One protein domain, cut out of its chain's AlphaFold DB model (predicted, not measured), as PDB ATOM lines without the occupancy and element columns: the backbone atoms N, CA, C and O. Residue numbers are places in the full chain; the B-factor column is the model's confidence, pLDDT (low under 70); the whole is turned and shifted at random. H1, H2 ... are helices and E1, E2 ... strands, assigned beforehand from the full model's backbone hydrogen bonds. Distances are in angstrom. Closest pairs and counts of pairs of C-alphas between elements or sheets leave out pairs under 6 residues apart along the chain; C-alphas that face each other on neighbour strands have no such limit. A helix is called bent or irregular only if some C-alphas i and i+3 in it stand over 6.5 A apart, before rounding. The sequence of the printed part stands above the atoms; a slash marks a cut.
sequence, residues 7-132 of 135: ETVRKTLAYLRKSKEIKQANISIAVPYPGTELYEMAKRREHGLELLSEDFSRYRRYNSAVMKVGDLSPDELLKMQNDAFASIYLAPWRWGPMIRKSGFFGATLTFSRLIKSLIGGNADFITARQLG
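AT A GLANCE: This is residues 7 to 132 of the 135 residues of an uncharacterized protein of Nitrospirae bacterium RIFCSPHIGHO2_02_FULL_40_19 (UniProt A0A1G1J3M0). What shape do these atoms make? Helix H3 lies in the middle along the long axis, with H1 packed on its later part, and a small head at one end is made of the strand hairpin E1 E2 with H2 packed mainly on E1. At the other end the bent helix H4 folds back as a V, and residues 120 to 127 cross back to the short H5 beside H1. What is it built of, and how closely? The printed part has 126 residues, with five named helices and two named strands in the order H1, H2, E1, E2, H3, H4, H5; its class is mostly helix, and the sheet, E1 then E2, is antiparallel. The whole is loose, with a radius of gyration of the C-alphas of 17.3 A, and elongated, spanning 53 by 29 by 23 A.

HOW THE PARTS SIT: How is the sheet paired? E1, residues 49 to 51, and E2, residues 67 to 69, form an antiparallel hairpin, with 164 degrees between their directions. N 50 and O 68 are 3.0 A apart, and N 68 and O 50 are 2.8 A apart, both within hydrogen-bond range. What comes close to it? The closest C-alphas of E1 and H2, residues 37 to 44, are those of Leu 49 and Ala 42, 4.6 A apart. Those of E2 and H3, residues 74 to 89, are Lys 68 and Pro 74, 5.7 A apart. Which helices touch H1, residues 7 to 18? H1 and H3 touch at a shallow tilt of 19 degrees, the same way, through residues 13 to 17 and 84 to 89 alone; their closest C-alphas, of Arg 17 and Ile 88, are 4.7 A apart. With residues 10 to 14 alone H1 touches H5, residues 128 to 131, the closest C-alphas being those of Arg 10 and Leu 131, 5.7 A; H5 is apart from H3, but only just, at 8.4 A. How does H4, residues 92 to 119, run? By its hydrogen bonds it was assigned as one helix, but it is bent, with C-alphas 101 and 104 9.1 A apart. Its arms H4a and H4b touch at a steep tilt of 46 degrees, opposite ways, closest at the C-alphas of Ile 99 and Ala 107, 5.5 A; H4b and H3 are near each other, with 7 pairs of C-alphas within 10 A. Every O i to N i+4 pair is within hydrogen-bond range in H1, H2, H3 and H4b, and 4 of 6 are in H4a, while H5 is too short for such a pair.

IN THESE COORDINATES: Where do the elements begin and end? H1 begins at C-alpha 7, (-22.736, -29.920, -3.000), E1 at C-alpha 49, (-38.137, -31.792, 2.243), and H5 ends at C-alpha 131, (-15.732, -35.188, -4.090). How long are the longer ones? From first to last C-alpha, H3 measures 22.5 A, H4b, residues 104 to 119, 22.3 A, H1 16.4 A, and H4a, residues 92 to 101, 15.4 A.

THE WHOLE: How far does it reach? The two C-alphas farthest apart, those of Arg 44 and Gly 103, are 54.0 A apart, and the printed part has no cut. Which links are long? Those from H1 to H2, 18 residues, and from E1 to E2, 15 residues. Where is confidence low? The mean pLDDT of the printed part is 76.5, with residues 60 to 65 and 117 to 132 under 70.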
ATOM      1  N   GLU A   7     -24.021 -30.607  -3.127       81.88
ATOM      2  CA  GLU A   7     -22.736 -29.920  -3.000       81.88
ATOM      3  C   GLU A   7     -22.331 -29.747  -1.534       81.88
ATOM      4  O   GLU A   7     -21.201 -30.078  -1.169       81.88
ATOM      5  N   THR A   8     -23.255 -29.303  -0.677       84.94
ATOM      6  CA  THR A   8     -23.001 -29.139   0.761       84.94
ATOM      7  C   THR A   8     -22.636 -30.473   1.405       84.94
ATOM      8  O   THR A   8     -21.644 -30.560   2.130       84.94
ATOM      9  N   VAL A   9     -23.355 -31.548   1.061       83.81
ATOM     10  CA  VAL A   9     -23.032 -32.903   1.532       83.81
ATOM     11  C   VAL A   9     -21.624 -33.305   1.089       83.81
ATOM     12  O   VAL A   9     -20.821 -33.733   1.916       83.81
ATOM     13  N   ARG A  10     -21.264 -33.108  -0.187       83.81
ATOM     14  CA  ARG A  10     -19.908 -33.410  -0.682       83.81
ATOM     15  C   ARG A  10     -18.820 -32.621   0.041       83.81
ATOM     16  O   ARG A  10     -17.802 -33.216   0.390       83.81
ATOM     17  N   LYS A  11     -19.033 -31.329   0.310       86.44
ATOM     18  CA  LYS A  11     -18.090 -30.493   1.074       86.44
ATOM     19  C   LYS A  11     -17.860 -31.058   2.475       86.44
ATOM     20  O   LYS A  11     -16.710 -31.217   2.884       86.44
ATOM     21  N   THR A  12     -18.928 -31.451   3.167       87.31
ATOM     22  CA  THR A  12     -18.849 -32.089   4.491       87.31
ATOM     23  C   THR A  12     -18.068 -33.401   4.441       87.31
ATOM     24  O   THR A  12     -17.168 -33.625   5.249       87.31
ATOM     25  N   LEU A  13     -18.342 -34.262   3.459       85.94
ATOM     26  CA  LEU A  13     -17.631 -35.533   3.297       85.94
ATOM     27  C   LEU A  13     -16.149 -35.339   2.959       85.94
ATOM     28  O   LEU A  13     -15.290 -36.045   3.493       85.94
ATOM     29  N   ALA A  14     -15.832 -34.363   2.108       86.06
ATOM     30  CA  ALA A  14     -14.459 -34.003   1.776       86.06
ATOM     31  C   ALA A  14     -13.702 -33.487   3.009       86.06
ATOM     32  O   ALA A  14     -12.557 -33.889   3.233       86.06
ATOM     33  N   TYR A  15     -14.349 -32.662   3.838       87.50
ATOM     34  CA  TYR A  15     -13.801 -32.220   5.120       87.50
ATOM     35  C   TYR A  15     -13.511 -33.414   6.040       87.50
ATOM     36  O   TYR A  15     -12.374 -33.588   6.473       87.50
ATOM     37  N   LEU A  16     -14.483 -34.309   6.250       85.88
ATOM     38  CA  LEU A  16     -14.307 -35.511   7.080       85.88
ATOM     39  C   LEU A  16     -13.171 -36.422   6.583       85.88
ATOM     40  O   LEU A  16     -12.438 -36.998   7.387       85.88
ATOM     41  N   ARG A  17     -12.998 -36.547   5.261       83.88
ATOM     42  CA  ARG A  17     -11.912 -37.337   4.656       83.88
ATOM     43  C   ARG A  17     -10.531 -36.701   4.871       83.88
ATOM     44  O   ARG A  17      -9.549 -37.436   5.007       83.88
ATOM     45  N   LYS A  18     -10.437 -35.366   4.868       85.31
ATOM     46  CA  LYS A  18      -9.179 -34.613   5.039       85.31
ATOM     47  C   LYS A  18      -8.788 -34.428   6.512       85.31
ATOM     48  O   LYS A  18      -7.598 -34.334   6.813       85.31
ATOM     49  N   SER A  19      -9.757 -34.419   7.424       86.00
ATOM     50  CA  SER A  19      -9.531 -34.209   8.856       86.00
ATOM     51  C   SER A  19      -8.870 -35.417   9.525       86.00
ATOM     52  O   SER A  19      -9.517 -36.414   9.849       86.00
ATOM     53  N   LYS A  20      -7.560 -35.304   9.780       81.38
ATOM     54  CA  LYS A  20      -6.737 -36.359  10.404       81.38
ATOM     55  C   LYS A  20      -7.084 -36.636  11.872       81.38
ATOM     56  O   LYS A  20      -6.790 -37.715  12.379       81.38
ATOM     57  N   GLU A  21      -7.714 -35.677  12.544       80.44
ATOM     58  CA  GLU A  21      -8.095 -35.768  13.959       80.44
ATOM     59  C   GLU A  21      -9.349 -36.626  14.182       80.44
ATOM     60  O   GLU A  21      -9.537 -37.213  15.250       80.44
ATOM     61  N   ILE A  22     -10.192 -36.768  13.154       78.94
ATOM     62  CA  ILE A  22     -11.454 -37.501  13.243       78.94
ATOM     63  C   ILE A  22     -11.175 -38.996  13.107       78.94
ATOM     64  O   ILE A  22     -11.009 -39.531  12.011       78.94
ATOM     65  N   LYS A  23     -11.147 -39.713  14.232       71.50
ATOM     66  CA  LYS A  23     -10.894 -41.165  14.242       71.50
ATOM     67  C   LYS A  23     -12.098 -41.974  13.761       71.50
ATOM     68  O   LYS A  23     -11.914 -42.972  13.068       71.50
ATOM     69  N   GLN A  24     -13.311 -41.524  14.070       73.62
ATOM     70  CA  GLN A  24     -14.568 -42.160  13.678       73.62
ATOM     71  C   GLN A  24     -15.564 -41.087  13.241       73.62
ATOM     72  O   GLN A  24     -15.665 -40.052  13.895       73.62
ATOM     73  N   ALA A  25     -16.284 -41.336  12.149       77.06
ATOM     74  CA  ALA A  25     -17.327 -40.443  11.659       77.06
ATOM     75  C   ALA A  25     -18.626 -41.239  11.509       77.06
ATOM     76  O   ALA A  25     -18.698 -42.169  10.709       77.06
ATOM     77  N   ASN A  26     -19.642 -40.875  12.290       79.06
ATOM     78  CA  ASN A  26     -20.975 -41.456  12.180       79.06
ATOM     79  C   ASN A  26     -21.832 -40.533  11.316       79.06
ATOM     80  O   ASN A  26     -22.184 -39.435  11.739       79.06
ATOM     81  N   ILE A  27     -22.145 -40.977  10.101       78.88
ATOM     82  CA  ILE A  27     -22.994 -40.241   9.161       78.88
ATOM     83  C   ILE A  27     -24.386 -40.861   9.232       78.88
ATOM     84  O   ILE A  27     -24.525 -42.068   9.051       78.88
ATOM     85  N   SER A  28     -25.416 -40.055   9.476       79.56
ATOM     86  CA  SER A  28     -26.811 -40.504   9.522       79.56
ATOM     87  C   SER A  28     -27.702 -39.624   8.660       79.56
ATOM     88  O   SER A  28     -27.539 -38.404   8.644       79.56
ATOM     89  N   ILE A  29     -28.676 -40.243   8.001       81.06
ATOM     90  CA  ILE A  29     -29.747 -39.545   7.291       81.06
ATOM     91  C   ILE A  29     -30.841 -39.218   8.316       81.06
ATOM     92  O   ILE A  29     -31.192 -40.061   9.142       81.06
ATOM     93  N   ALA A  30     -31.334 -37.980   8.306       82.19
ATOM     94  CA  ALA A  30     -32.378 -37.550   9.229       82.19
ATOM     95  C   ALA A  30     -33.703 -38.260   8.911       82.19
ATOM     96  O   ALA A  30     -34.099 -38.343   7.749       82.19
ATOM     97  N   VAL A  31     -34.388 -38.748   9.947       83.88
ATOM     98  CA  VAL A  31     -35.685 -39.429   9.836       83.88
ATOM     99  C   VAL A  31     -36.760 -38.510  10.425       83.88
ATOM    100  O   VAL A  31     -36.639 -38.133  11.594       83.88
ATOM    101  N   PRO A  32     -37.794 -38.127   9.655       84.81
ATOM    102  CA  PRO A  32     -38.843 -37.227  10.120       84.81
ATOM    103  C   PRO A  32     -39.862 -37.970  10.992       84.81
ATOM    104  O   PRO A  32     -40.895 -38.393  10.497       84.81
ATOM    105  N   TYR A  33     -39.602 -38.165  12.284       85.06
ATOM    106  CA  TYR A  33     -40.571 -38.837  13.166       85.06
ATOM    107  C   TYR A  33     -41.848 -37.998  13.379       85.06
ATOM    108  O   TYR A  33     -41.741 -36.777  13.515       85.06
ATOM    109  N   PRO A  34     -43.042 -38.614  13.467       84.50
ATOM    110  CA  PRO A  34     -44.297 -37.901  13.719       84.50
ATOM    111  C   PRO A  34     -44.238 -36.990  14.934       84.50
ATOM    112  O   PRO A  34     -43.658 -37.350  15.958       84.50
ATOM    113  N   GLY A  35     -44.858 -35.816  14.825       84.50
ATOM    114  CA  GLY A  35     -44.869 -34.819  15.895       84.50
ATOM    115  C   GLY A  35     -43.558 -34.043  16.053       84.50
ATOM    116  O   GLY A  35     -43.485 -33.158  16.900       84.50
ATOM    117  N   THR A  36     -42.528 -34.328  15.245       88.31
ATOM    118  CA  THR A  36     -41.343 -33.464  15.145       88.31
ATOM    119  C   THR A  36     -41.568 -32.351  14.130       88.31
ATOM    120  O   THR A  36     -42.266 -32.527  13.133       88.31
ATOM    121  N   GLU A  37     -40.901 -31.217  14.334       88.81
ATOM    122  CA  GLU A  37     -40.922 -30.106  13.378       88.81
ATOM    123  C   GLU A  37     -40.448 -30.543  11.982       88.81
ATOM    124  O   GLU A  37     -41.027 -30.148  10.975       88.81
ATOM    125  N   LEU A  38     -39.465 -31.448  11.916       85.56
ATOM    126  CA  LEU A  38     -38.964 -32.008  10.661       85.56
ATOM    127  C   LEU A  38     -40.043 -32.784   9.888       85.56
ATOM    128  O   LEU A  38     -40.089 -32.703   8.663       85.56
ATOM    129  N   TYR A  39     -40.904 -33.526  10.588       87.94
ATOM    130  CA  TYR A  39     -42.030 -34.231   9.969       87.94
ATOM    131  C   TYR A  39     -43.060 -33.270   9.406       87.94
ATOM    132  O   TYR A  39     -43.506 -33.434   8.274       87.94
ATOM    133  N   GLU A  40     -43.372 -32.229  10.163       89.62
ATOM    134  CA  GLU A  40     -44.296 -31.195   9.732       89.62
ATOM    135  C   GLU A  40     -43.759 -30.415   8.519       89.62
ATOM    136  O   GLU A  40     -44.481 -30.225   7.540       89.62
ATOM    137  N   MET A  41     -42.470 -30.061   8.515       88.44
ATOM    138  CA  MET A  41     -41.802 -29.451   7.358       88.44
ATOM    139  C   MET A  41     -41.810 -30.381   6.134       88.44
ATOM    140  O   MET A  41     -42.121 -29.941   5.028       88.44
ATOM    141  N   ALA A  42     -41.519 -31.675   6.317       86.94
ATOM    142  CA  ALA A  42     -41.530 -32.662   5.232       86.94
ATOM    143  C   ALA A  42     -42.933 -32.897   4.657       86.94
ATOM    144  O   ALA A  42     -43.085 -33.082   3.448       86.94
ATOM    145  N   LYS A  43     -43.965 -32.854   5.508       87.88
ATOM    146  CA  LYS A  43     -45.371 -32.965   5.105       87.88
ATOM    147  C   LYS A  43     -45.852 -31.720   4.357       87.88
ATOM    148  O   LYS A  43     -46.577 -31.840   3.374       87.88
ATOM    149  N   ARG A  44     -45.415 -30.528   4.782       89.88
ATOM    150  CA  ARG A  44     -45.715 -29.242   4.124       89.88
ATOM    151  C   ARG A  44     -44.844 -28.938   2.901       89.88
ATOM    152  O   ARG A  44     -45.074 -27.933   2.237       89.88
ATOM    153  N   ARG A  45     -43.884 -29.807   2.575       86.06
ATOM    154  CA  ARG A  45     -42.913 -29.632   1.484       86.06
ATOM    155  C   ARG A  45     -42.023 -28.388   1.615       86.06
ATOM    156  O   ARG A  45     -41.674 -27.737   0.631       86.06
ATOM    157  N   GLU A  46     -41.647 -28.050   2.842       86.12
ATOM    158  CA  GLU A  46     -40.802 -26.893   3.148       86.12
ATOM    159  C   GLU A  46     -39.310 -27.232   3.033       86.12
ATOM    160  O   GLU A  46     -38.887 -28.364   3.259       86.12
ATOM    161  N   HIS A  47     -38.482 -26.237   2.692       82.81
ATOM    162  CA  HIS A  47     -37.014 -26.362   2.651       82.81
ATOM    163  C   HIS A  47     -36.481 -27.532   1.797       82.81
ATOM    164  O   HIS A  47     -35.411 -28.082   2.077       82.81
ATOM    165  N   GLY A  48     -37.228 -27.916   0.756       80.56
ATOM    166  CA  GLY A  48     -36.891 -29.033  -0.128       80.56
ATOM    167  C   GLY A  48     -37.095 -30.413   0.503       80.56
ATOM    168  O   GLY A  48     -36.578 -31.394  -0.020       80.56
ATOM    169  N   LEU A  49     -37.797 -30.514   1.629       85.44
ATOM    170  CA  LEU A  49     -38.137 -31.792   2.243       85.44
ATOM    171  C   LEU A  49     -39.416 -32.336   1.622       85.44
ATOM    172  O   LEU A  49     -40.364 -31.591   1.428       85.44
ATOM    173  N   GLU A  50     -39.481 -33.631   1.348       85.25
ATOM    174  CA  GLU A  50     -40.726 -34.273   0.925       85.25
ATOM    175  C   GLU A  50     -40.873 -35.620   1.621       85.25
ATOM    176  O   GLU A  50     -39.985 -36.474   1.542       85.25
ATOM    177  N   LEU A  51     -41.995 -35.808   2.316       84.38
ATOM    178  CA  LEU A  51     -42.339 -37.083   2.931       84.38
ATOM    179  C   LEU A  51     -42.811 -38.071   1.854       84.38
ATOM    180  O   LEU A  51     -43.753 -37.792   1.120       84.38
ATOM    181  N   LEU A  52     -42.156 -39.232   1.769       83.00
ATOM    182  CA  LEU A  52     -42.441 -40.246   0.743       83.00
ATOM    183  C   LEU A  52     -43.334 -41.380   1.253       83.00
ATOM    184  O   LEU A  52     -43.906 -42.126   0.462       83.00
ATOM    185  N   SER A  53     -43.418 -41.553   2.572       80.31
ATOM    186  CA  SER A  53     -44.193 -42.616   3.203       80.31
ATOM    187  C   SER A  53     -44.575 -42.227   4.625       80.31
ATOM    188  O   SER A  53     -43.705 -41.842   5.400       80.31
ATOM    189  N   GLU A  54     -45.846 -42.412   4.983       77.44
ATOM    190  CA  GLU A  54     -46.351 -42.277   6.362       77.44
ATOM    191  C   GLU A  54     -46.333 -43.615   7.131       77.44
ATOM    192  O   GLU A  54     -46.622 -43.664   8.323       77.44
ATOM    193  N   ASP A  55     -45.976 -44.721   6.467       79.38
ATOM    194  CA  ASP A  55     -45.861 -46.040   7.097       79.38
ATOM    195  C   ASP A  55     -44.675 -46.095   8.075       79.38
ATOM    196  O   ASP A  55     -43.514 -46.234   7.673       79.38
ATOM    197  N   PHE A  56     -44.982 -46.035   9.373       72.00
ATOM    198  CA  PHE A  56     -44.005 -46.050  10.466       72.00
ATOM    199  C   PHE A  56     -43.151 -47.312  10.534       72.00
ATOM    200  O   PHE A  56     -42.039 -47.260  11.059       72.00
ATOM    201  N   SER A  57     -43.597 -48.433   9.959       74.62
ATOM    202  CA  SER A  57     -42.787 -49.657   9.911       74.62
ATOM    203  C   SER A  57     -41.513 -49.489   9.066       74.62
ATOM    204  O   SER A  57     -40.533 -50.229   9.232       74.62
ATOM    205  N   ARG A  58     -41.496 -48.476   8.187       71.44
ATOM    206  CA  ARG A  58     -40.372 -48.135   7.307       71.44
ATOM    207  C   ARG A  58     -39.391 -47.149   7.927       71.44
ATOM    208  O   ARG A  58     -38.331 -46.928   7.351       71.44
ATOM    209  N   TYR A  59     -39.704 -46.582   9.089       72.31
ATOM    210  CA  TYR A  59     -38.875 -45.577   9.743       72.31
ATOM    211  C   TYR A  59     -37.741 -46.293  10.468       72.31
ATOM    212  O   TYR A  59     -37.914 -46.850  11.551       72.31
ATOM    213  N   ARG A  60     -36.561 -46.319   9.851       68.19
ATOM    214  CA  ARG A  60     -35.366 -46.942  10.426       68.19
ATOM    215  C   ARG A  60     -34.224 -45.943  10.467       68.19
ATOM    216  O   ARG A  60     -34.098 -45.056   9.634       68.19
ATOM    217  N   ARG A  61     -33.326 -46.120  11.432       59.06
ATOM    218  CA  ARG A  61     -32.119 -45.285  11.542       59.06
ATOM    219  C   ARG A  61     -31.143 -45.490  10.374       59.06
ATOM    220  O   ARG A  61     -30.349 -44.605  10.075       59.06
ATOM    221  N   TYR A  62     -31.205 -46.658   9.739       56.50
ATOM    222  CA  TYR A  62     -30.348 -47.074   8.633       56.50
ATOM    223  C   TYR A  62     -31.213 -47.686   7.530       56.50
ATOM    224  O   TYR A  62     -32.198 -48.358   7.845       56.50
ATOM    225  N   ASN A  63     -30.842 -47.480   6.262       56.09
ATOM    226  CA  ASN A  63     -31.531 -48.046   5.093       56.09
ATOM    227  C   ASN A  63     -33.038 -47.745   5.046       56.09
ATOM    228  O   ASN A  63     -33.843 -48.610   4.710       56.09
ATOM    229  N   SER A  64     -33.425 -46.530   5.431       60.84
ATOM    230  CA  SER A  64     -34.826 -46.123   5.503       60.84
ATOM    231  C   SER A  64     -35.041 -44.874   4.669       60.84
ATOM    232  O   SER A  64     -34.488 -43.808   4.947       60.84
ATOM    233  N   ALA A  65     -35.827 -45.060   3.620       61.69
ATOM    234  CA  ALA A  65     -36.053 -44.122   2.543       61.69
ATOM    235  C   ALA A  65     -37.403 -43.408   2.702       61.69
ATOM    236  O   ALA A  65     -38.275 -43.512   1.848       61.69
ATOM    237  N   VAL A  66     -37.617 -42.737   3.836       72.00
ATOM    238  CA  VAL A  66     -38.936 -42.160   4.167       72.00
ATOM    239  C   VAL A  66     -39.081 -40.686   3.772       72.00
ATOM    240  O   VAL A  66     -40.189 -40.155   3.789       72.00
ATOM    241  N   MET A  67     -37.983 -40.023   3.392       80.00
ATOM    242  CA  MET A  67     -37.960 -38.589   3.097       80.00
ATOM    243  C   MET A  67     -36.937 -38.237   2.014       80.00
ATOM    244  O   MET A  67     -35.795 -38.696   2.065       80.00
ATOM    245  N   LYS A  68     -37.338 -37.385   1.071       79.69
ATOM    246  CA  LYS A  68     -36.466 -36.749   0.077       79.69
ATOM    247  C   LYS A  68     -35.924 -35.425   0.625       79.69
ATOM    248  O   LYS A  68     -36.637 -34.727   1.345       79.69
ATOM    249  N   VAL A  69     -34.682 -35.079   0.284       80.38
ATOM    250  CA  VAL A  69     -34.055 -33.800   0.667       80.38
ATOM    251  C   VAL A  69     -33.488 -33.121  -0.578       80.38
ATOM    252  O   VAL A  69     -32.546 -33.621  -1.192       80.38
ATOM    253  N   GLY A  70     -34.068 -31.983  -0.953       77.44
ATOM    254  CA  GLY A  70     -33.769 -31.271  -2.193       77.44
ATOM    255  C   GLY A  70     -33.954 -32.180  -3.409       77.44
ATOM    256  O   GLY A  70     -34.990 -32.824  -3.582       77.44
ATOM    257  N   ASP A  71     -32.906 -32.280  -4.222       74.62
ATOM    258  CA  ASP A  71     -32.884 -33.128  -5.418       74.62
ATOM    259  C   ASP A  71     -32.431 -34.569  -5.144       74.62
ATOM    260  O   ASP A  71     -32.389 -35.380  -6.065       74.62
ATOM    261  N   LEU A  72     -32.062 -34.902  -3.903       77.00
ATOM    262  CA  LEU A  72     -31.506 -36.209  -3.562       77.00
ATOM    263  C   LEU A  72     -32.623 -37.188  -3.221       77.00
ATOM    264  O   LEU A  72     -33.338 -37.006  -2.229       77.00
ATOM    265  N   SER A  73     -32.745 -38.247  -4.022       77.62
ATOM    266  CA  SER A  73     -33.614 -39.363  -3.659       77.62
ATOM    267  C   SER A  73     -33.054 -40.097  -2.432       77.62
ATOM    268  O   SER A  73     -31.846 -40.058  -2.172       77.62
ATOM    269  N   PRO A  74     -33.893 -40.799  -1.661       74.25
ATOM    270  CA  PRO A  74     -33.395 -41.554  -0.522       74.25
ATOM    271  C   PRO A  74     -32.383 -42.645  -0.892       74.25
ATOM    272  O   PRO A  74     -31.424 -42.862  -0.154       74.25
ATOM    273  N   ASP A  75     -32.558 -43.296  -2.042       77.19
ATOM    274  CA  ASP A  75     -31.619 -44.311  -2.530       77.19
ATOM    275  C   ASP A  75     -30.269 -43.683  -2.883       77.19
ATOM    276  O   ASP A  75     -29.211 -44.238  -2.579       77.19
ATOM    277  N   GLU A  76     -30.284 -42.479  -3.462       75.75
ATOM    278  CA  GLU A  76     -29.066 -41.714  -3.709       75.75
ATOM    279  C   GLU A  76     -28.391 -41.276  -2.410       75.75
ATOM    280  O   GLU A  76     -27.163 -41.308  -2.331       75.75
ATOM    281  N   LEU A  77     -29.160 -40.903  -1.382       77.88
ATOM    282  CA  LEU A  77     -28.619 -40.585  -0.060       77.88
ATOM    283  C   LEU A  77     -27.944 -41.804   0.574       77.88
ATOM    284  O   LEU A  77     -26.852 -41.670   1.126       77.88
ATOM    285  N   LEU A  78     -28.557 -42.987   0.469       78.12
ATOM    286  CA  LEU A  78     -27.986 -44.240   0.970       78.12
ATOM    287  C   LEU A  78     -26.713 -44.624   0.217       78.12
ATOM    288  O   LEU A  78     -25.700 -44.941   0.842       78.12
ATOM    289  N   LYS A  79     -26.730 -44.529  -1.116       80.12
ATOM    290  CA  LYS A  79     -25.541 -44.758  -1.941       80.12
ATOM    291  C   LYS A  79     -24.423 -43.790  -1.557       80.12
ATOM    292  O   LYS A  79     -23.341 -44.219  -1.173       80.12
ATOM    293  N   MET A  80     -24.716 -42.489  -1.518       78.31
ATOM    294  CA  MET A  80     -23.747 -41.468  -1.114       78.31
ATOM    295  C   MET A  80     -23.197 -41.703   0.296       78.31
ATOM    296  O   MET A  80     -22.008 -41.487   0.514       78.31
ATOM    297  N   GLN A  81     -24.022 -42.145   1.247       80.75
ATOM    298  CA  GLN A  81     -23.586 -42.473   2.605       80.75
ATOM    299  C   GLN A  81     -22.602 -43.652   2.617       80.75
ATOM    300  O   GLN A  81     -21.548 -43.551   3.250       80.75
ATOM    301  N   ASN A  82     -22.920 -44.743   1.917       79.69
ATOM    302  CA  ASN A  82     -22.060 -45.928   1.836       79.69
ATOM    303  C   ASN A  82     -20.719 -45.598   1.183       79.69
ATOM    304  O   ASN A  82     -19.652 -45.912   1.721       79.69
ATOM    305  N   ASP A  83     -20.772 -44.887   0.066       79.50
ATOM    306  CA  ASP A  83     -19.593 -44.512  -0.695       79.50
ATOM    307  C   ASP A  83     -18.714 -43.530   0.092       79.50
ATOM    308  O   ASP A  83     -17.482 -43.622   0.082       79.50
ATOM    309  N   ALA A  84     -19.336 -42.605   0.827       80.69
ATOM    310  CA  ALA A  84     -18.648 -41.693   1.728       80.69
ATOM    311  C   ALA A  84     -17.949 -42.426   2.870       80.69
ATOM    312  O   ALA A  84     -16.800 -42.114   3.188       80.69
ATOM    313  N   PHE A  85     -18.623 -43.406   3.472       80.81
ATOM    314  CA  PHE A  85     -18.051 -44.231   4.525       80.81
ATOM    315  C   PHE A  85     -16.824 -44.976   3.990       80.81
ATOM    316  O   PHE A  85     -15.722 -44.810   4.512       80.81
ATOM    317  N   ALA A  86     -16.965 -45.699   2.878       79.81
ATOM    318  CA  ALA A  86     -15.844 -46.374   2.234       79.81
ATOM    319  C   ALA A  86     -14.695 -45.397   1.930       79.81
ATOM    320  O   ALA A  86     -13.547 -45.643   2.293       79.81
ATOM    321  N   SER A  87     -15.000 -44.234   1.354       80.62
ATOM    322  CA  SER A  87     -14.014 -43.200   1.045       80.62
ATOM    323  C   SER A  87     -13.261 -42.717   2.296       80.62
ATOM    324  O   SER A  87     -12.029 -42.716   2.315       80.62
ATOM    325  N   ILE A  88     -13.962 -42.349   3.369       82.81
ATOM    326  CA  ILE A  88     -13.342 -41.827   4.597       82.81
ATOM    327  C   ILE A  88     -12.447 -42.880   5.255       82.81
ATOM    328  O   ILE A  88     -11.319 -42.560   5.636       82.81
ATOM    329  N   TYR A  89     -12.915 -44.125   5.375       80.12
ATOM    330  CA  TYR A  89     -12.180 -45.186   6.071       80.12
ATOM    331  C   TYR A  89     -11.035 -45.776   5.241       80.12
ATOM    332  O   TYR A  89     -10.026 -46.184   5.814       80.12
ATOM    333  N   LEU A  90     -11.137 -45.760   3.909       82.06
ATOM    334  CA  LEU A  90     -10.070 -46.208   3.012       82.06
ATOM    335  C   LEU A  90      -9.041 -45.114   2.688       82.06
ATOM    336  O   LEU A  90      -8.119 -45.362   1.913       82.06
ATOM    337  N   ALA A  91      -9.154 -43.914   3.265       84.19
ATOM    338  CA  ALA A  91      -8.214 -42.826   3.016       84.19
ATOM    339  C   ALA A  91      -6.752 -43.253   3.309       84.19
ATOM    340  O   ALA A  91      -6.483 -43.742   4.410       84.19
ATOM    341  N   PRO A  92      -5.787 -43.032   2.388       80.62
ATOM    342  CA  PRO A  92      -4.421 -43.573   2.487       80.62
ATOM    343  C   PRO A  92      -3.711 -43.262   3.811       80.62
ATOM    344  O   PRO A  92      -3.025 -44.107   4.381       80.62
ATOM    345  N   TRP A  93      -3.935 -42.065   4.358       81.00
ATOM    346  CA  TRP A  93      -3.314 -41.614   5.603       81.00
ATOM    347  C   TRP A  93      -3.771 -42.393   6.850       81.00
ATOM    348  O   TRP A  93      -3.051 -42.402   7.847       81.00
ATOM    349  N   ARG A  94      -4.930 -43.071   6.816       80.56
ATOM    350  CA  ARG A  94      -5.424 -43.902   7.934       80.56
ATOM    351  C   ARG A  94      -4.680 -45.233   8.052       80.56
ATOM    352  O   ARG A  94      -4.612 -45.802   9.140       80.56
ATOM    353  N   TRP A  95      -4.087 -45.707   6.958       78.44
ATOM    354  CA  TRP A  95      -3.426 -47.009   6.892       78.44
ATOM    355  C   TRP A  95      -2.091 -47.034   7.631       78.44
ATOM    356  O   TRP A  95      -1.807 -48.010   8.316       78.44
ATOM    357  N   GLY A  96      -1.301 -45.956   7.578       82.44
ATOM    358  CA  GLY A  96       0.002 -45.880   8.254       82.44
ATOM    359  C   GLY A  96      -0.076 -46.136   9.770       82.44
ATOM    360  O   GLY A  96       0.558 -47.073  10.266       82.44
ATOM    361  N   PRO A  97      -0.896 -45.376  10.526       80.62
ATOM    362  CA  PRO A  97      -1.110 -45.625  11.953       80.62
ATOM    363  C   PRO A  97      -1.697 -47.012  12.248       80.62
ATOM    364  O   PRO A  97      -1.359 -47.612  13.268       80.62
ATOM    365  N   MET A  98      -2.555 -47.531  11.363       77.75
ATOM    366  CA  MET A  98      -3.171 -48.849  11.524       77.75
ATOM    367  C   MET A  98      -2.154 -49.983  11.356       77.75
ATOM    368  O   MET A  98      -2.107 -50.880  12.193       77.75
ATOM    369  N   ILE A  99      -1.285 -49.915  10.343       82.88
ATOM    370  CA  ILE A  99      -0.197 -50.880  10.128       82.88
ATOM    371  C   ILE A  99       0.754 -50.877  11.329       82.88
ATOM    372  O   ILE A  99       1.133 -51.944  11.807       82.88
ATOM    373  N   ARG A 100       1.076 -49.696  11.878       82.00
ATOM    374  CA  ARG A 100       1.931 -49.579  13.070       82.00
ATOM    375  C   ARG A 100       1.315 -50.225  14.318       82.00
ATOM    376  O   ARG A 100       2.053 -50.704  15.167       82.00
ATOM    377  N   LYS A 101      -0.017 -50.230  14.443       80.31
ATOM    378  CA  LYS A 101      -0.729 -50.790  15.605       80.31
ATOM    379  C   LYS A 101      -1.031 -52.286  15.467       80.31
ATOM    380  O   LYS A 101      -0.965 -53.008  16.453       80.31
ATOM    381  N   SER A 102      -1.414 -52.731  14.275       75.50
ATOM    382  CA  SER A 102      -1.975 -54.070  14.031       75.50
ATOM    383  C   SER A 102      -1.025 -55.008  13.280       75.50
ATOM    384  O   SER A 102      -1.354 -56.176  13.085       75.50
ATOM    385  N   GLY A 103       0.124 -54.504  12.822       81.94
ATOM    386  CA  GLY A 103       1.012 -55.210  11.904       81.94
ATOM    387  C   GLY A 103       0.456 -55.269  10.474       81.94
ATOM    388  O   GLY A 103      -0.741 -55.100  10.229       81.94
ATOM    389  N   PHE A 104       1.337 -55.527   9.505       79.38
ATOM    390  CA  PHE A 104       0.990 -55.588   8.078       79.38
ATOM    391  C   PHE A 104      -0.111 -56.624   7.774       79.38
ATOM    392  O   PHE A 104      -1.060 -56.337   7.042       79.38
ATOM    393  N   PHE A 105      -0.051 -57.801   8.406       78.38
ATOM    394  CA  PHE A 105      -1.062 -58.853   8.251       78.38
ATOM    395  C   PHE A 105      -2.424 -58.473   8.854       78.38
ATOM    396  O   PHE A 105      -3.460 -58.735   8.248       78.38
ATOM    397  N   GLY A 106      -2.456 -57.790  10.004       77.12
ATOM    398  CA  GLY A 106      -3.714 -57.329  10.604       77.12
ATOM    399  C   GLY A 106      -4.398 -56.239   9.773       77.12
ATOM    400  O   GLY A 106      -5.623 -56.241   9.609       77.12
ATOM    401  N   ALA A 107      -3.605 -55.334   9.192       77.88
ATOM    402  CA  ALA A 107      -4.106 -54.276   8.321       77.88
ATOM    403  C   ALA A 107      -4.670 -54.829   7.001       77.88
ATOM    404  O   ALA A 107      -5.796 -54.496   6.633       77.88
ATOM    405  N   THR A 108      -3.937 -55.718   6.322       78.12
ATOM    406  CA  THR A 108      -4.383 -56.347   5.061       78.12
ATOM    407  C   THR A 108      -5.631 -57.206   5.251       78.12
ATOM    408  O   THR A 108      -6.544 -57.171   4.426       78.12
ATOM    409  N   LEU A 109      -5.742 -57.911   6.376       80.12
ATOM    410  CA  LEU A 109      -6.914 -58.721   6.682       80.12
ATOM    411  C   LEU A 109      -8.152 -57.845   6.952       80.12
ATOM    412  O   LEU A 109      -9.231 -58.129   6.428       80.12
ATOM    413  N   THR A 110      -7.993 -56.727   7.667       76.44
ATOM    414  CA  THR A 110      -9.063 -55.729   7.868       76.44
ATOM    415  C   THR A 110      -9.488 -55.077   6.549       76.44
ATOM    416  O   THR A 110     -10.685 -54.962   6.287       76.44
ATOM    417  N   PHE A 111      -8.530 -54.733   5.680       79.62
ATOM    418  CA  PHE A 111      -8.809 -54.244   4.325       79.62
ATOM    419  C   PHE A 111      -9.616 -55.253   3.516       79.62
ATOM    420  O   PHE A 111     -10.652 -54.906   2.963       79.62
ATOM    421  N   SER A 112      -9.187 -56.517   3.500       77.38
ATOM    422  CA  SER A 112      -9.862 -57.570   2.742       77.38
ATOM    423  C   SER A 112     -11.301 -57.797   3.214       77.38
ATOM    424  O   SER A 112     -12.177 -58.043   2.391       77.38
ATOM    425  N   ARG A 113     -11.573 -57.667   4.523       77.44
ATOM    426  CA  ARG A 113     -12.930 -57.750   5.087       77.44
ATOM    427  C   ARG A 113     -13.792 -56.565   4.675       77.44
ATOM    428  O   ARG A 113     -14.937 -56.773   4.294       77.44
ATOM    429  N   LEU A 114     -13.236 -55.354   4.706       75.12
ATOM    430  CA  LEU A 114     -13.900 -54.147   4.213       75.12
ATOM    431  C   LEU A 114     -14.253 -54.280   2.727       75.12
ATOM    432  O   LEU A 114     -15.406 -54.100   2.359       75.12
ATOM    433  N   ILE A 115     -13.295 -54.685   1.892       74.88
ATOM    434  CA  ILE A 115     -13.509 -54.886   0.454       74.88
ATOM    435  C   ILE A 115     -14.534 -55.993   0.190       74.88
ATOM    436  O   ILE A 115     -15.448 -55.791  -0.601       74.88
ATOM    437  N   LYS A 116     -14.459 -57.136   0.884       71.94
ATOM    438  CA  LYS A 116     -15.471 -58.201   0.759       71.94
ATOM    439  C   LYS A 116     -16.864 -57.741   1.195       71.94
ATOM    440  O   LYS A 116     -17.835 -58.089   0.534       71.94
ATOM    441  N   SER A 117     -16.967 -56.945   2.262       67.81
ATOM    442  CA  SER A 117     -18.235 -56.356   2.711       67.81
ATOM    443  C   SER A 117     -18.818 -55.371   1.695       67.81
ATOM    444  O   SER A 117     -20.034 -55.234   1.636       67.81
ATOM    445  N   LEU A 118     -17.972 -54.695   0.915       65.56
ATOM    446  CA  LEU A 118     -18.381 -53.756  -0.134       65.56
ATOM    447  C   LEU A 118     -18.762 -54.478  -1.439       65.56
ATOM    448  O   LEU A 118     -19.757 -54.135  -2.063       65.56
ATOM    449  N   ILE A 119     -18.022 -55.521  -1.832       65.06
ATOM    450  CA  ILE A 119     -18.321 -56.328  -3.032       65.06
ATOM    451  C   ILE A 119     -19.581 -57.182  -2.828       65.06
ATOM    452  O   ILE A 119     -20.354 -57.373  -3.762       65.06
ATOM    453  N   GLY A 120     -19.822 -57.670  -1.607       60.12
ATOM    454  CA  GLY A 120     -21.048 -58.393  -1.258       60.12
ATOM    455  C   GLY A 120     -22.314 -57.526  -1.238       60.12
ATOM    456  O   GLY A 120     -23.409 -58.074  -1.154       60.12
ATOM    457  N   GLY A 121     -22.188 -56.197  -1.328       55.81
ATOM    458  CA  GLY A 121     -23.315 -55.272  -1.391       55.81
ATOM    459  C   GLY A 121     -23.008 -54.078  -2.287       55.81
ATOM    460  O   GLY A 121     -22.583 -53.063  -1.764       55.81
ATOM    461  N   ASN A 122     -23.220 -54.216  -3.605       46.59
ATOM    462  CA  ASN A 122     -23.281 -53.153  -4.632       46.59
ATOM    463  C   ASN A 122     -22.736 -51.766  -4.208       46.59
ATOM    464  O   ASN A 122     -23.502 -50.805  -4.108       46.59
ATOM    465  N   ALA A 123     -21.433 -51.649  -3.942       46.62
ATOM    466  CA  ALA A 123     -20.811 -50.393  -3.524       46.62
ATOM    467  C   ALA A 123     -19.950 -49.812  -4.656       46.62
ATOM    468  O   ALA A 123     -18.914 -50.377  -5.008       46.62
ATOM    469  N   ASP A 124     -20.362 -48.665  -5.197       49.28
ATOM    470  CA  ASP A 124     -19.577 -47.889  -6.158       49.28
ATOM    471  C   ASP A 124     -18.736 -46.864  -5.391       49.28
ATOM    472  O   ASP A 124     -19.262 -45.941  -4.793       49.28
ATOM    473  N   PHE A 125     -17.409 -46.961  -5.397       51.94
ATOM    474  CA  PHE A 125     -16.590 -45.988  -4.667       51.94
ATOM    475  C   PHE A 125     -16.779 -44.553  -5.184       51.94
ATOM    476  O   PHE A 125     -16.434 -44.251  -6.330       51.94
ATOM    477  N   ILE A 126     -17.181 -43.625  -4.306       53.59
ATOM    478  CA  ILE A 126     -17.067 -42.196  -4.608       53.59
ATOM    479  C   ILE A 126     -15.580 -41.837  -4.697       53.59
ATOM    480  O   ILE A 126     -14.827 -41.871  -3.715       53.59
ATOM    481  N   THR A 127     -15.155 -41.486  -5.908       52.00
ATOM    482  CA  THR A 127     -13.757 -41.183  -6.227       52.00
ATOM    483  C   THR A 127     -13.403 -39.753  -5.796       52.00
ATOM    484  O   THR A 127     -14.274 -38.888  -5.727       52.00
ATOM    485  N   ALA A 128     -12.120 -39.446  -5.550       49.72
ATOM    486  CA  ALA A 128     -11.675 -38.096  -5.149       49.72
ATOM    487  C   ALA A 128     -12.139 -36.986  -6.120       49.72
ATOM    488  O   ALA A 128     -12.554 -35.911  -5.687       49.72
ATOM    489  N   ARG A 129     -12.200 -37.311  -7.420       46.62
ATOM    490  CA  ARG A 129     -12.751 -36.459  -8.486       46.62
ATOM    491  C   ARG A 129     -14.231 -36.106  -8.274       46.62
ATOM    492  O   ARG A 129     -14.633 -34.975  -8.508       46.62
ATOM    493  N   GLN A 130     -15.040 -37.049  -7.789       55.75
ATOM    494  CA  GLN A 130     -16.469 -36.846  -7.504       55.75
ATOM    495  C   GLN A 130     -16.720 -36.095  -6.184       55.75
ATOM    496  O   GLN A 130     -17.825 -35.597  -5.965       55.75
ATOM    497  N   LEU A 131     -15.708 -35.995  -5.316       53.34
ATOM    498  CA  LEU A 131     -15.732 -35.188  -4.090       53.34
ATOM    499  C   LEU A 131     -15.249 -33.747  -4.310       53.34
ATOM    500  O   LEU A 131     -15.215 -32.981  -3.351       53.34
ATOM    501  N   GLY A 132     -14.865 -33.371  -5.538       48.31
ATOM    502  CA  GLY A 132     -14.332 -32.037  -5.832       48.31
ATOM    503  C   GLY A 132     -12.993 -31.755  -5.143       48.31
ATOM    504  O   GLY A 132     -12.657 -30.602  -4.891       48.31
TER     505      GLY A 132